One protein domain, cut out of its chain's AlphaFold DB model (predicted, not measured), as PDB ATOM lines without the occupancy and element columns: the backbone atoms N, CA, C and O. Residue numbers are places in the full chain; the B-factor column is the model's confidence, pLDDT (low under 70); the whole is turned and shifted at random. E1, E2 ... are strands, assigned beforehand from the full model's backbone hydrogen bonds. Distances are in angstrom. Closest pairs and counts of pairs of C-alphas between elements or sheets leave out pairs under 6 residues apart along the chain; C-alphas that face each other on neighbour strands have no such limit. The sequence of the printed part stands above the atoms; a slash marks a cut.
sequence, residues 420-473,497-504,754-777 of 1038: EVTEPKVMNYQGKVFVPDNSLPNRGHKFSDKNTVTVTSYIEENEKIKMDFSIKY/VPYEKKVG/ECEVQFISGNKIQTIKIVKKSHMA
ATOM      1  N   GLU A 420     173.614 101.923 137.325       94.31
ATOM      2  CA  GLU A 420     173.770 103.078 136.439       94.31
ATOM      3  C   GLU A 420     174.142 104.317 137.257       94.31
ATOM      4  O   GLU A 420     173.696 104.482 138.394       94.31
ATOM      5  N   VAL A 421     174.969 105.190 136.679       97.19
ATOM      6  CA  VAL A 421     175.392 106.455 137.292       97.19
ATOM      7  C   VAL A 421     175.356 107.541 136.223       97.19
ATOM      8  O   VAL A 421     175.953 107.379 135.161       97.19
ATOM      9  N   THR A 422     174.663 108.648 136.484       97.19
ATOM     10  CA  THR A 422     174.610 109.780 135.541       97.19
ATOM     11  C   THR A 422     175.957 110.494 135.450       97.19
ATOM     12  O   THR A 422     176.633 110.654 136.468       97.19
ATOM     13  N   GLU A 423     176.310 111.021 134.275       96.19
ATOM     14  CA  GLU A 423     177.539 111.808 134.109       96.19
ATOM     15  C   GLU A 423     177.585 113.032 135.055       96.19
ATOM     16  O   GLU A 423     176.598 113.770 135.165       96.19
ATOM     17  N   PRO A 424     178.716 113.278 135.743       96.56
ATOM     18  CA  PRO A 424     178.907 114.464 136.569       96.56
ATOM     19  C   PRO A 424     179.186 115.707 135.716       96.56
ATOM     20  O   PRO A 424     179.685 115.628 134.595       96.56
ATOM     21  N   LYS A 425     178.951 116.889 136.289       96.62
ATOM     22  CA  LYS A 425     179.368 118.159 135.678       96.62
ATOM     23  C   LYS A 425     180.830 118.477 135.998       96.62
ATOM     24  O   LYS A 425     181.393 117.975 136.969       96.62
ATOM     25  N   VAL A 426     181.422 119.384 135.225       97.44
ATOM     26  CA  VAL A 426     182.705 120.014 135.566       97.44
ATOM     27  C   VAL A 426     182.460 121.135 136.584       97.44
ATOM     28  O   VAL A 426     181.561 121.957 136.403       97.44
ATOM     29  N   MET A 427     183.251 121.163 137.657       97.62
ATOM     30  CA  MET A 427     183.270 122.230 138.659       97.62
ATOM     31  C   MET A 427     184.193 123.375 138.217       97.62
ATOM     32  O   MET A 427     185.267 123.139 137.654       97.62
ATOM     33  N   ASN A 428     183.816 124.612 138.538       95.81
ATOM     34  CA  ASN A 428     184.701 125.768 138.428       95.81
ATOM     35  C   ASN A 428     185.788 125.766 139.524       95.81
ATOM     36  O   ASN A 428     185.805 124.904 140.407       95.81
ATOM     37  N   TYR A 429     186.696 126.745 139.504       94.50
ATOM     38  CA  TYR A 429     187.789 126.827 140.482       94.50
ATOM     39  C   TYR A 429     187.319 127.006 141.941       94.50
ATOM     40  O   TYR A 429     188.069 126.666 142.855       94.50
ATOM     41  N   GLN A 430     186.081 127.465 142.151       93.12
ATOM     42  CA  GLN A 430     185.400 127.594 143.447       93.12
ATOM     43  C   GLN A 430     184.650 126.308 143.849       93.12
ATOM     44  O   GLN A 430     183.825 126.334 144.758       93.12
ATOM     45  N   GLY A 431     184.850 125.196 143.132       94.69
ATOM     46  CA  GLY A 431     184.164 123.925 143.382       94.69
ATOM     47  C   GLY A 431     182.688 123.888 142.968       94.69
ATOM     48  O   GLY A 431     182.035 122.867 143.169       94.69
ATOM     49  N   LYS A 432     182.154 124.963 142.371       95.06
ATOM     50  CA  LYS A 432     180.732 125.087 142.029       95.06
ATOM     51  C   LYS A 432     180.443 124.573 140.612       95.06
ATOM     52  O   LYS A 432     181.230 124.791 139.693       95.06
ATOM     53  N   VAL A 433     179.287 123.945 140.403       96.62
ATOM     54  CA  VAL A 433     178.790 123.494 139.088       96.62
ATOM     55  C   VAL A 433     177.703 124.418 138.541       96.62
ATOM     56  O   VAL A 433     176.874 124.933 139.292       96.62
ATOM     57  N   PHE A 434     177.675 124.614 137.222       96.44
ATOM     58  CA  PHE A 434     176.712 125.508 136.576       96.44
ATOM     59  C   PHE A 434     175.283 124.927 136.551       96.44
ATOM     60  O   PHE A 434     175.060 123.754 136.218       96.44
ATOM     61  N   VAL A 435     174.297 125.762 136.892       95.75
ATOM     62  CA  VAL A 435     172.861 125.444 136.911       95.75
ATOM     63  C   VAL A 435     172.161 126.312 135.853       95.75
ATOM     64  O   VAL A 435     171.772 127.443 136.149       95.75
ATOM     65  N   PRO A 436     172.028 125.825 134.604       95.06
ATOM     66  CA  PRO A 436     171.553 126.645 133.497       95.06
ATOM     67  C   PRO A 436     170.059 126.968 133.595       95.06
ATOM     68  O   PRO A 436     169.215 126.080 133.705       95.06
ATOM     69  N   ASP A 437     169.741 128.249 133.457       94.81
ATOM     70  CA  ASP A 437     168.387 128.777 133.349       94.81
ATOM     71  C   ASP A 437     168.033 128.994 131.871       94.81
ATOM     72  O   ASP A 437     168.386 130.009 131.270       94.81
ATOM     73  N   ASN A 438     167.350 128.023 131.261       93.88
ATOM     74  CA  ASN A 438     167.031 128.044 129.827       93.88
ATOM     75  C   ASN A 438     166.025 129.151 129.416       93.88
ATOM     76  O   ASN A 438     165.655 129.212 128.247       93.88
ATOM     77  N   SER A 439     165.576 130.016 130.339       94.94
ATOM     78  CA  SER A 439     164.798 131.224 130.013       94.94
ATOM     79  C   SER A 439     165.661 132.412 129.556       94.94
ATOM     80  O   SER A 439     165.133 133.364 128.983       94.94
ATOM     81  N   LEU A 440     166.981 132.360 129.780       94.75
ATOM     82  CA  LEU A 440     167.935 133.427 129.459       94.75
ATOM     83  C   LEU A 440     168.900 132.990 128.337       94.75
ATOM     84  O   LEU A 440     169.388 131.859 128.390       94.75
ATOM     85  N   PRO A 441     169.263 133.860 127.368       95.75
ATOM     86  CA  PRO A 441     170.173 133.493 126.277       95.75
ATOM     87  C   PRO A 441     171.540 132.981 126.764       95.75
ATOM     88  O   PRO A 441     172.021 131.947 126.304       95.75
ATOM     89  N   ASN A 442     172.146 133.650 127.750       95.44
ATOM     90  CA  ASN A 442     173.406 133.245 128.385       95.44
ATOM     91  C   ASN A 442     173.240 132.148 129.453       95.44
ATOM     92  O   ASN A 442     174.202 131.825 130.156       95.44
ATOM     93  N   ARG A 443     172.024 131.607 129.598       96.06
ATOM     94  CA  ARG A 443     171.606 130.592 130.575       96.06
ATOM     95  C   ARG A 443     171.754 131.013 132.049       96.06
ATOM     96  O   ARG A 443     171.742 130.161 132.935       96.06
ATOM     97  N   GLY A 444     171.868 132.312 132.332       94.62
ATOM     98  CA  GLY A 444     171.953 132.866 133.688       94.62
ATOM     99  C   GLY A 444     173.282 132.607 134.411       94.62
ATOM    100  O   GLY A 444     174.234 132.080 133.840       94.62
ATOM    101  N   HIS A 445     173.350 132.997 135.687       94.00
ATOM    102  CA  HIS A 445     174.562 132.942 136.528       94.00
ATOM    103  C   HIS A 445     174.344 132.161 137.836       94.00
ATOM    104  O   HIS A 445     174.899 132.490 138.876       94.00
ATOM    105  N   LYS A 446     173.495 131.126 137.793       94.00
ATOM    106  CA  LYS A 446     173.196 130.263 138.944       94.00
ATOM    107  C   LYS A 446     174.193 129.104 139.001       94.00
ATOM    108  O   LYS A 446     174.423 128.427 137.999       94.00
ATOM    109  N   PHE A 447     174.737 128.845 140.182       94.69
ATOM    110  CA  PHE A 447     175.670 127.751 140.444       94.69
ATOM    111  C   PHE A 447     175.254 126.991 141.709       94.69
ATOM    112  O   PHE A 447     174.587 127.553 142.575       94.69
ATOM    113  N   SER A 448     175.657 125.725 141.824       94.62
ATOM    114  CA  SER A 448     175.523 124.927 143.049       94.62
ATOM    115  C   SER A 448     176.893 124.467 143.530       94.62
ATOM    116  O   SER A 448     177.756 124.117 142.733       94.62
ATOM    117  N   ASP A 449     177.064 124.436 144.843       92.75
ATOM    118  CA  ASP A 449     178.173 123.834 145.585       92.75
ATOM    119  C   ASP A 449     178.249 122.296 145.474       92.75
ATOM    120  O   ASP A 449     179.258 121.707 145.855       92.75
ATOM    121  N   LYS A 450     177.189 121.638 144.979       93.00
ATOM    122  CA  LYS A 450     177.016 120.182 145.015       93.00
ATOM    123  C   LYS A 450     176.881 119.581 143.612       93.00
ATOM    124  O   LYS A 450     175.807 119.580 143.004       93.00
ATOM    125  N   ASN A 451     177.968 118.998 143.107       96.25
ATOM    126  CA  ASN A 451     177.981 118.235 141.860       96.25
ATOM    127  C   ASN A 451     177.245 116.903 142.063       96.25
ATOM    128  O   ASN A 451     177.802 115.958 142.619       96.25
ATOM    129  N   THR A 452     175.968 116.865 141.687       96.56
ATOM    130  CA  THR A 452     175.061 115.760 142.021       96.56
ATOM    131  C   THR A 452     174.892 114.809 140.845       96.56
ATOM    132  O   THR A 452     174.462 115.235 139.774       96.56
ATOM    133  N   VAL A 453     175.165 113.524 141.073       97.38
ATOM    134  CA  VAL A 453     174.814 112.418 140.171       97.38
ATOM    135  C   VAL A 453     173.664 111.599 140.758       97.38
ATOM    136  O   VAL A 453     173.503 111.525 141.976       97.38
ATOM    137  N   THR A 454     172.855 110.973 139.905       97.19
ATOM    138  CA  THR A 454     171.922 109.917 140.326       97.19
ATOM    139  C   THR A 454     172.612 108.567 140.169       97.19
ATOM    140  O   THR A 454     173.250 108.324 139.145       97.19
ATOM    141  N   VAL A 455     172.486 107.710 141.184       97.12
ATOM    142  CA  VAL A 455     172.931 106.311 141.176       97.12
ATOM    143  C   VAL A 455     171.697 105.422 141.267       97.12
ATOM    144  O   VAL A 455     170.953 105.519 142.244       97.12
ATOM    145  N   THR A 456     171.502 104.555 140.279       94.56
ATOM    146  CA  THR A 456     170.363 103.634 140.168       94.56
ATOM    147  C   THR A 456     170.880 102.212 140.351       94.56
ATOM    148  O   THR A 456     171.762 101.793 139.606       94.56
ATOM    149  N   SER A 457     170.389 101.481 141.357       92.62
ATOM    150  CA  SER A 457     171.027 100.242 141.834       92.62
ATOM    151  C   SER A 457     169.991  99.221 142.320       92.62
ATOM    152  O   SER A 457     169.377  99.412 143.374       92.62
ATOM    153  N   TYR A 458     169.757  98.147 141.553       84.19
ATOM    154  CA  TYR A 458     168.719  97.148 141.861       84.19
ATOM    155  C   TYR A 458     168.913  95.781 141.168       84.19
ATOM    156  O   TYR A 458     169.700  95.647 140.230       84.19
ATOM    157  N   ILE A 459     168.160  94.770 141.621       79.06
ATOM    158  CA  ILE A 459     167.927  93.494 140.917       79.06
ATOM    159  C   ILE A 459     166.518  93.515 140.315       79.06
ATOM    160  O   ILE A 459     165.550  93.862 140.997       79.06
ATOM    161  N   GLU A 460     166.412  93.170 139.033       62.88
ATOM    162  CA  GLU A 460     165.149  93.049 138.300       62.88
ATOM    163  C   GLU A 460     164.500  91.685 138.638       62.88
ATOM    164  O   GLU A 460     165.005  90.627 138.250       62.88
ATOM    165  N   GLU A 461     163.398  91.704 139.396       62.03
ATOM    166  CA  GLU A 461     162.498  90.556 139.602       62.03
ATOM    167  C   GLU A 461     161.092  90.893 139.056       62.03
ATOM    168  O   GLU A 461     160.962  91.683 138.124       62.03
ATOM    169  N   ASN A 462     160.017  90.353 139.650       43.53
ATOM    170  CA  ASN A 462     158.653  90.852 139.408       43.53
ATOM    171  C   ASN A 462     158.485  92.327 139.846       43.53
ATOM    172  O   ASN A 462     157.610  93.026 139.343       43.53
ATOM    173  N   GLU A 463     159.326  92.788 140.776       56.00
ATOM    174  CA  GLU A 463     159.494  94.185 141.182       56.00
ATOM    175  C   GLU A 463     160.997  94.511 141.290       56.00
ATOM    176  O   GLU A 463     161.841  93.612 141.346       56.00
ATOM    177  N   LYS A 464     161.357  95.802 141.326       72.88
ATOM    178  CA  LYS A 464     162.757  96.255 141.407       72.88
ATOM    179  C   LYS A 464     163.254  96.292 142.852       72.88
ATOM    180  O   LYS A 464     162.958  97.231 143.594       72.88
ATOM    181  N   ILE A 465     164.050  95.299 143.244       79.12
ATOM    182  CA  ILE A 465     164.622  95.210 144.593       79.12
ATOM    183  C   ILE A 465     165.902  96.051 144.656       79.12
ATOM    184  O   ILE A 465     166.912  95.697 144.049       79.12
ATOM    185  N   LYS A 466     165.866  97.157 145.411       83.50
ATOM    186  CA  LYS A 466     167.024  98.026 145.692       83.50
ATOM    187  C   LYS A 466     168.246  97.209 146.135       83.50
ATOM    188  O   LYS A 466     168.160  96.437 147.088       83.50
ATOM    189  N   MET A 467     169.402  97.504 145.547       84.62
ATOM    190  CA  MET A 467     170.708  97.133 146.092       84.62
ATOM    191  C   MET A 467     171.433  98.361 146.639       84.62
ATOM    192  O   MET A 467     171.490  99.402 145.985       84.62
ATOM    193  N   ASP A 468     172.043  98.230 147.813       90.00
ATOM    194  CA  ASP A 468     173.017  99.210 148.295       90.00
ATOM    195  C   ASP A 468     174.331  99.141 147.495       90.00
ATOM    196  O   ASP A 468     174.627  98.158 146.808       90.00
ATOM    197  N   PHE A 469     175.115 100.214 147.565       94.38
ATOM    198  CA  PHE A 469     176.396 100.350 146.876       94.38
ATOM    199  C   PHE A 469     177.442 100.990 147.795       94.38
ATOM    200  O   PHE A 469     177.110 101.679 148.760       94.38
ATOM    201  N   SER A 470     178.715 100.785 147.469       96.06
ATOM    202  CA  SER A 470     179.845 101.491 148.079       96.06
ATOM    203  C   SER A 470     180.495 102.445 147.075       96.06
ATOM    204  O   SER A 470     180.318 102.294 145.864       96.06
ATOM    205  N   ILE A 471     181.224 103.441 147.585       97.88
ATOM    206  CA  ILE A 471     181.961 104.425 146.787       97.88
ATOM    207  C   ILE A 471     183.448 104.320 147.128       97.88
ATOM    208  O   ILE A 471     183.809 104.279 148.304       97.88
ATOM    209  N   LYS A 472     184.304 104.318 146.107       97.94
ATOM    210  CA  LYS A 472     185.761 104.449 146.221       97.94
ATOM    211  C   LYS A 472     186.263 105.617 145.368       97.94
ATOM    212  O   LYS A 472     185.635 105.983 144.377       97.94
ATOM    213  N   TYR A 473     187.410 106.181 145.734       98.19
ATOM    214  CA  TYR A 473     187.989 107.386 145.133       98.19
ATOM    215  C   TYR A 473     189.402 107.118 144.625       98.19
ATOM    216  O   TYR A 473     190.171 106.427 145.284       98.19
ATOM    217  N   VAL A 497     162.908 107.522 143.593       82.25
ATOM    218  CA  VAL A 497     162.385 106.156 143.760       82.25
ATOM    219  C   VAL A 497     163.280 105.341 144.715       82.25
ATOM    220  O   VAL A 497     164.465 105.652 144.845       82.25
ATOM    221  N   PRO A 498     162.781 104.268 145.369       80.38
ATOM    222  CA  PRO A 498     163.515 103.574 146.440       80.38
ATOM    223  C   PRO A 498     164.862 102.947 146.043       80.38
ATOM    224  O   PRO A 498     165.697 102.700 146.911       80.38
ATOM    225  N   TYR A 499     165.069 102.664 144.756       85.31
ATOM    226  CA  TYR A 499     166.305 102.099 144.203       85.31
ATOM    227  C   TYR A 499     167.264 103.147 143.606       85.31
ATOM    228  O   TYR A 499     168.253 102.789 142.964       85.31
ATOM    229  N   GLU A 500     166.996 104.435 143.833       91.56
ATOM    230  CA  GLU A 500     167.896 105.534 143.492       91.56
ATOM    231  C   GLU A 500     168.509 106.202 144.730       91.56
ATOM    232  O   GLU A 500     167.903 106.291 145.801       91.56
ATOM    233  N   LYS A 501     169.701 106.773 144.542       94.56
ATOM    234  CA  LYS A 501     170.316 107.755 145.440       94.56
ATOM    235  C   LYS A 501     170.782 108.970 144.651       94.56
ATOM    236  O   LYS A 501     171.304 108.824 143.545       94.56
ATOM    237  N   LYS A 502     170.666 110.164 145.234       96.50
ATOM    238  CA  LYS A 502     171.340 111.365 144.726       96.50
ATOM    239  C   LYS A 502     172.657 111.522 145.485       96.50
ATOM    240  O   LYS A 502     172.664 111.715 146.699       96.50
ATOM    241  N   VAL A 503     173.777 111.395 144.781       97.44
ATOM    242  CA  VAL A 503     175.129 111.451 145.353       97.44
ATOM    243  C   VAL A 503     175.771 112.768 144.946       97.44
ATOM    244  O   VAL A 503     176.032 113.010 143.770       97.44
ATOM    245  N   GLY A 504     175.970 113.647 145.923       96.88
ATOM    246  CA  GLY A 504     176.478 114.996 145.732       96.88
ATOM    247  C   GLY A 504     177.915 115.152 146.203       96.88
ATOM    248  O   GLY A 504     178.188 115.043 147.396       96.88
ATOM    249  N   GLU A 754     191.400 116.387 139.650       97.00
ATOM    250  CA  GLU A 754     190.606 115.288 139.112       97.00
ATOM    251  C   GLU A 754     190.515 114.146 140.128       97.00
ATOM    252  O   GLU A 754     191.480 113.859 140.844       97.00
ATOM    253  N   CYS A 755     189.355 113.495 140.172       97.81
ATOM    254  CA  CYS A 755     189.102 112.296 140.959       97.81
ATOM    255  C   CYS A 755     188.260 111.329 140.122       97.81
ATOM    256  O   CYS A 755     187.179 111.695 139.655       97.81
ATOM    257  N   GLU A 756     188.734 110.103 139.930       98.31
ATOM    258  CA  GLU A 756     187.860 109.009 139.515       98.31
ATOM    259  C   GLU A 756     187.054 108.542 140.728       98.31
ATOM    260  O   GLU A 756     187.622 108.239 141.778       98.31
ATOM    261  N   VAL A 757     185.734 108.459 140.582       98.38
ATOM    262  CA  VAL A 757     184.835 107.972 141.629       98.38
ATOM    263  C   VAL A 757     184.156 106.706 141.136       98.38
ATOM    264  O   VAL A 757     183.464 106.716 140.118       98.38
ATOM    265  N   GLN A 758     184.394 105.614 141.852       98.00
ATOM    266  CA  GLN A 758     183.963 104.269 141.506       98.00
ATOM    267  C   GLN A 758     182.823 103.830 142.425       98.00
ATOM    268  O   GLN A 758     182.986 103.752 143.642       98.00
ATOM    269  N   PHE A 759     181.680 103.518 141.828       97.94
ATOM    270  CA  PHE A 759     180.504 102.952 142.476       97.94
ATOM    271  C   PHE A 759     180.505 101.439 142.284       97.94
ATOM    272  O   PHE A 759     180.695 100.958 141.166       97.94
ATOM    273  N   ILE A 760     180.295 100.696 143.369       96.06
ATOM    274  CA  ILE A 760     180.340  99.229 143.383       96.06
ATOM    275  C   ILE A 760     179.071  98.707 144.055       96.06
ATOM    276  O   ILE A 760     178.833  99.002 145.228       96.06
ATOM    277  N   SER A 761     178.288  97.901 143.338       91.06
ATOM    278  CA  SER A 761     177.175  97.126 143.896       91.06
ATOM    279  C   SER A 761     177.231  95.709 143.338       91.06
ATOM    280  O   SER A 761     177.265  95.533 142.119       91.06
ATOM    281  N   GLY A 762     177.261  94.690 144.202       84.00
ATOM    282  CA  GLY A 762     177.531  93.306 143.787       84.00
ATOM    283  C   GLY A 762     178.774  93.224 142.888       84.00
ATOM    284  O   GLY A 762     179.813  93.805 143.205       84.00
ATOM    285  N   ASN A 763     178.632  92.592 141.720       76.94
ATOM    286  CA  ASN A 763     179.687  92.525 140.700       76.94
ATOM    287  C   ASN A 763     179.689  93.692 139.690       76.94
ATOM    288  O   ASN A 763     180.583  93.760 138.843       76.94
ATOM    289  N   LYS A 764     178.711  94.605 139.748       83.81
ATOM    290  CA  LYS A 764     178.623  95.755 138.839       83.81
ATOM    291  C   LYS A 764     179.473  96.910 139.374       83.81
ATOM    292  O   LYS A 764     179.411  97.265 140.552       83.81
ATOM    293  N   ILE A 765     180.249  97.513 138.476       94.75
ATOM    294  CA  ILE A 765     181.150  98.635 138.758       94.75
ATOM    295  C   ILE A 765     180.882  99.736 137.731       94.75
ATOM    296  O   ILE A 765     180.846  99.457 136.533       94.75
ATOM    297  N   GLN A 766     180.728 100.975 138.195       97.12
ATOM    298  CA  GLN A 766     180.646 102.172 137.353       97.12
ATOM    299  C   GLN A 766     181.654 103.209 137.846       97.12
ATOM    300  O   GLN A 766     181.695 103.496 139.041       97.12
ATOM    301  N   THR A 767     182.446 103.799 136.949       97.75
ATOM    302  CA  THR A 767     183.428 104.838 137.303       97.75
ATOM    303  C   THR A 767     183.127 106.128 136.551       97.75
ATOM    304  O   THR A 767     183.097 106.136 135.322       97.75
ATOM    305  N   ILE A 768     182.961 107.226 137.287       97.88
ATOM    306  CA  ILE A 768     182.829 108.585 136.745       97.88
ATOM    307  C   ILE A 768     184.080 109.412 137.060       97.88
ATOM    308  O   ILE A 768     184.871 109.041 137.927       97.88
ATOM    309  N   LYS A 769     184.249 110.563 136.399       98.12
ATOM    310  CA  LYS A 769     185.364 111.486 136.655       98.12
ATOM    311  C   LYS A 769     184.858 112.849 137.127       98.12
ATOM    312  O   LYS A 769     184.208 113.562 136.369       98.12
ATOM    313  N   ILE A 770     185.167 113.218 138.367       98.06
ATOM    314  CA  ILE A 770     184.910 114.555 138.911       98.06
ATOM    315  C   ILE A 770     186.116 115.443 138.594       98.06
ATOM    316  O   ILE A 770     187.253 115.062 138.873       98.06
ATOM    317  N   VAL A 771     185.873 116.626 138.023       97.75
ATOM    318  CA  VAL A 771     186.919 117.574 137.606       97.75
ATOM    319  C   VAL A 771     186.607 118.971 138.140       97.75
ATOM    320  O   VAL A 771     185.520 119.491 137.896       97.75
ATOM    321  N   LYS A 772     187.578 119.585 138.821       96.81
ATOM    322  CA  LYS A 772     187.615 120.998 139.229       96.81
ATOM    323  C   LYS A 772     188.660 121.713 138.385       96.81
ATOM    324  O   LYS A 772     189.837 121.367 138.452       96.81
ATOM    325  N   LYS A 773     188.226 122.693 137.597       96.31
ATOM    326  CA  LYS A 773     189.080 123.403 136.633       96.31
ATOM    327  C   LYS A 773     190.067 124.363 137.296       96.31
ATOM    328  O   LYS A 773     189.788 124.921 138.362       96.31
ATOM    329  N   SER A 774     191.203 124.561 136.632       95.88
ATOM    330  CA  SER A 774     192.215 125.558 136.991       95.88
ATOM    331  C   SER A 774     191.743 126.999 136.753       95.88
ATOM    332  O   SER A 774     190.901 127.265 135.887       95.88
ATOM    333  N   HIS A 775     192.304 127.939 137.515       95.69
ATOM    334  CA  HIS A 775     192.098 129.384 137.359       95.69
ATOM    335  C   HIS A 775     193.296 130.167 137.919       95.69
ATOM    336  O   HIS A 775     193.982 129.714 138.838       95.69
ATOM    337  N   MET A 776     193.531 131.365 137.383       94.56
ATOM    338  CA  MET A 776     194.598 132.275 137.798       94.56
ATOM    339  C   MET A 776     194.000 133.668 138.001       94.56
ATOM    340  O   MET A 776     193.668 134.339 137.023       94.56
ATOM    341  N   ALA A 777     193.858 134.090 139.261       94.12
ATOM    342  CA  ALA A 777     193.338 135.413 139.585       94.12
ATOM    343  C   ALA A 777     194.494 136.421 139.611       94.12
ATOM    344  O   ALA A 777     195.370 136.361 140.481       94.12
TER     345      ALA A 777
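What this domain is: This is residues 420 to 473, 497 to 504 and 754 to 777 of the 1038 residues of an uncharacterized protein of Sanguibacteroides justesenii (UniProt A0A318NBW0). Two small sheets of three strands each, E2, E1, E4 and E3, E5, E6, make two thin layers that are loosely and only partly face to face, with E1 near E6. The E1 and E2 hairpin turns at one end of the long axis; E7, which continues the line of E6, reaches the other end, and a long unnamed stretch, residues 420 to 450, begins beside E1 and loops at that other end too. The printed part has 86 residues, with no named helix and seven named strands, E1 to E7 in order along the chain; both sheets are antiparallel. The class is all strand, though under half of the residues, 42 of 86, are in named elements. The whole is loose, with a radius of gyration of the C-alphas of 16.0 A, and flat, spanning 52 by 31 by 15 A.

How they stand to each other: Residues 420 to 421 pair antiparallel with residues 455 to 456 of E1, residues 451 to 460. Residues 433 to 434 pair antiparallel with residues 447 to 448. E1 is the inner strand of its sheet, and its pairing is staggered. Its residues 458 to 460 pair with E2, residues 464 to 466, in a hairpin, with N 459 and O 465 2.9 A apart. Its residues 452 to 456 pair antiparallel with E4, residues 500 to 504, at 158 degrees, with N 453 and O 503 2.9 A apart. In the second sheet, E3, residues 470 to 473, is antiparallel to E5, residues 754 to 761, with N 472 and O 758 2.9 A apart. E5 and E6, residues 764 to 772, form a hairpin, with N 759 and O 766 2.8 A apart. Between the sheets, the closest C-alphas of E1 and E5 are those of Ser 457 and Ser 761, 7.2 A apart. E1 and E6 are near each other, while E1 and E3 are apart. E6 runs on into E7, residues 775 to 777, across a break of 2 residues, at 21 degrees; E7 pairs with no named strand.

Where its parts are: E1 begins at C-alpha 451 (177.981, 118.235, 141.860) and is 28.5 A long. E5 is 23.1 A long. E6 begins at C-alpha 764 (178.623, 95.755, 138.839) and is 26.8 A long. E7 ends at C-alpha 777 (193.338, 135.413, 139.585).

The domain as a whole: The C-alphas farthest apart are those of Asn 462 and Ala 777, at 56.5 A. Residues 474 to 496 are not printed, with 25.7 A between C-alphas 473 and 497; residues 505 to 753 are not printed, with 15.6 A between C-alphas 504 and 754. Of the links that are printed whole, those from E1 to E2, E2 to E3, E5 to E6 and E6 to E7 are tight. The mean pLDDT of the printed part is 91.9; residues 460 to 463 are under 70.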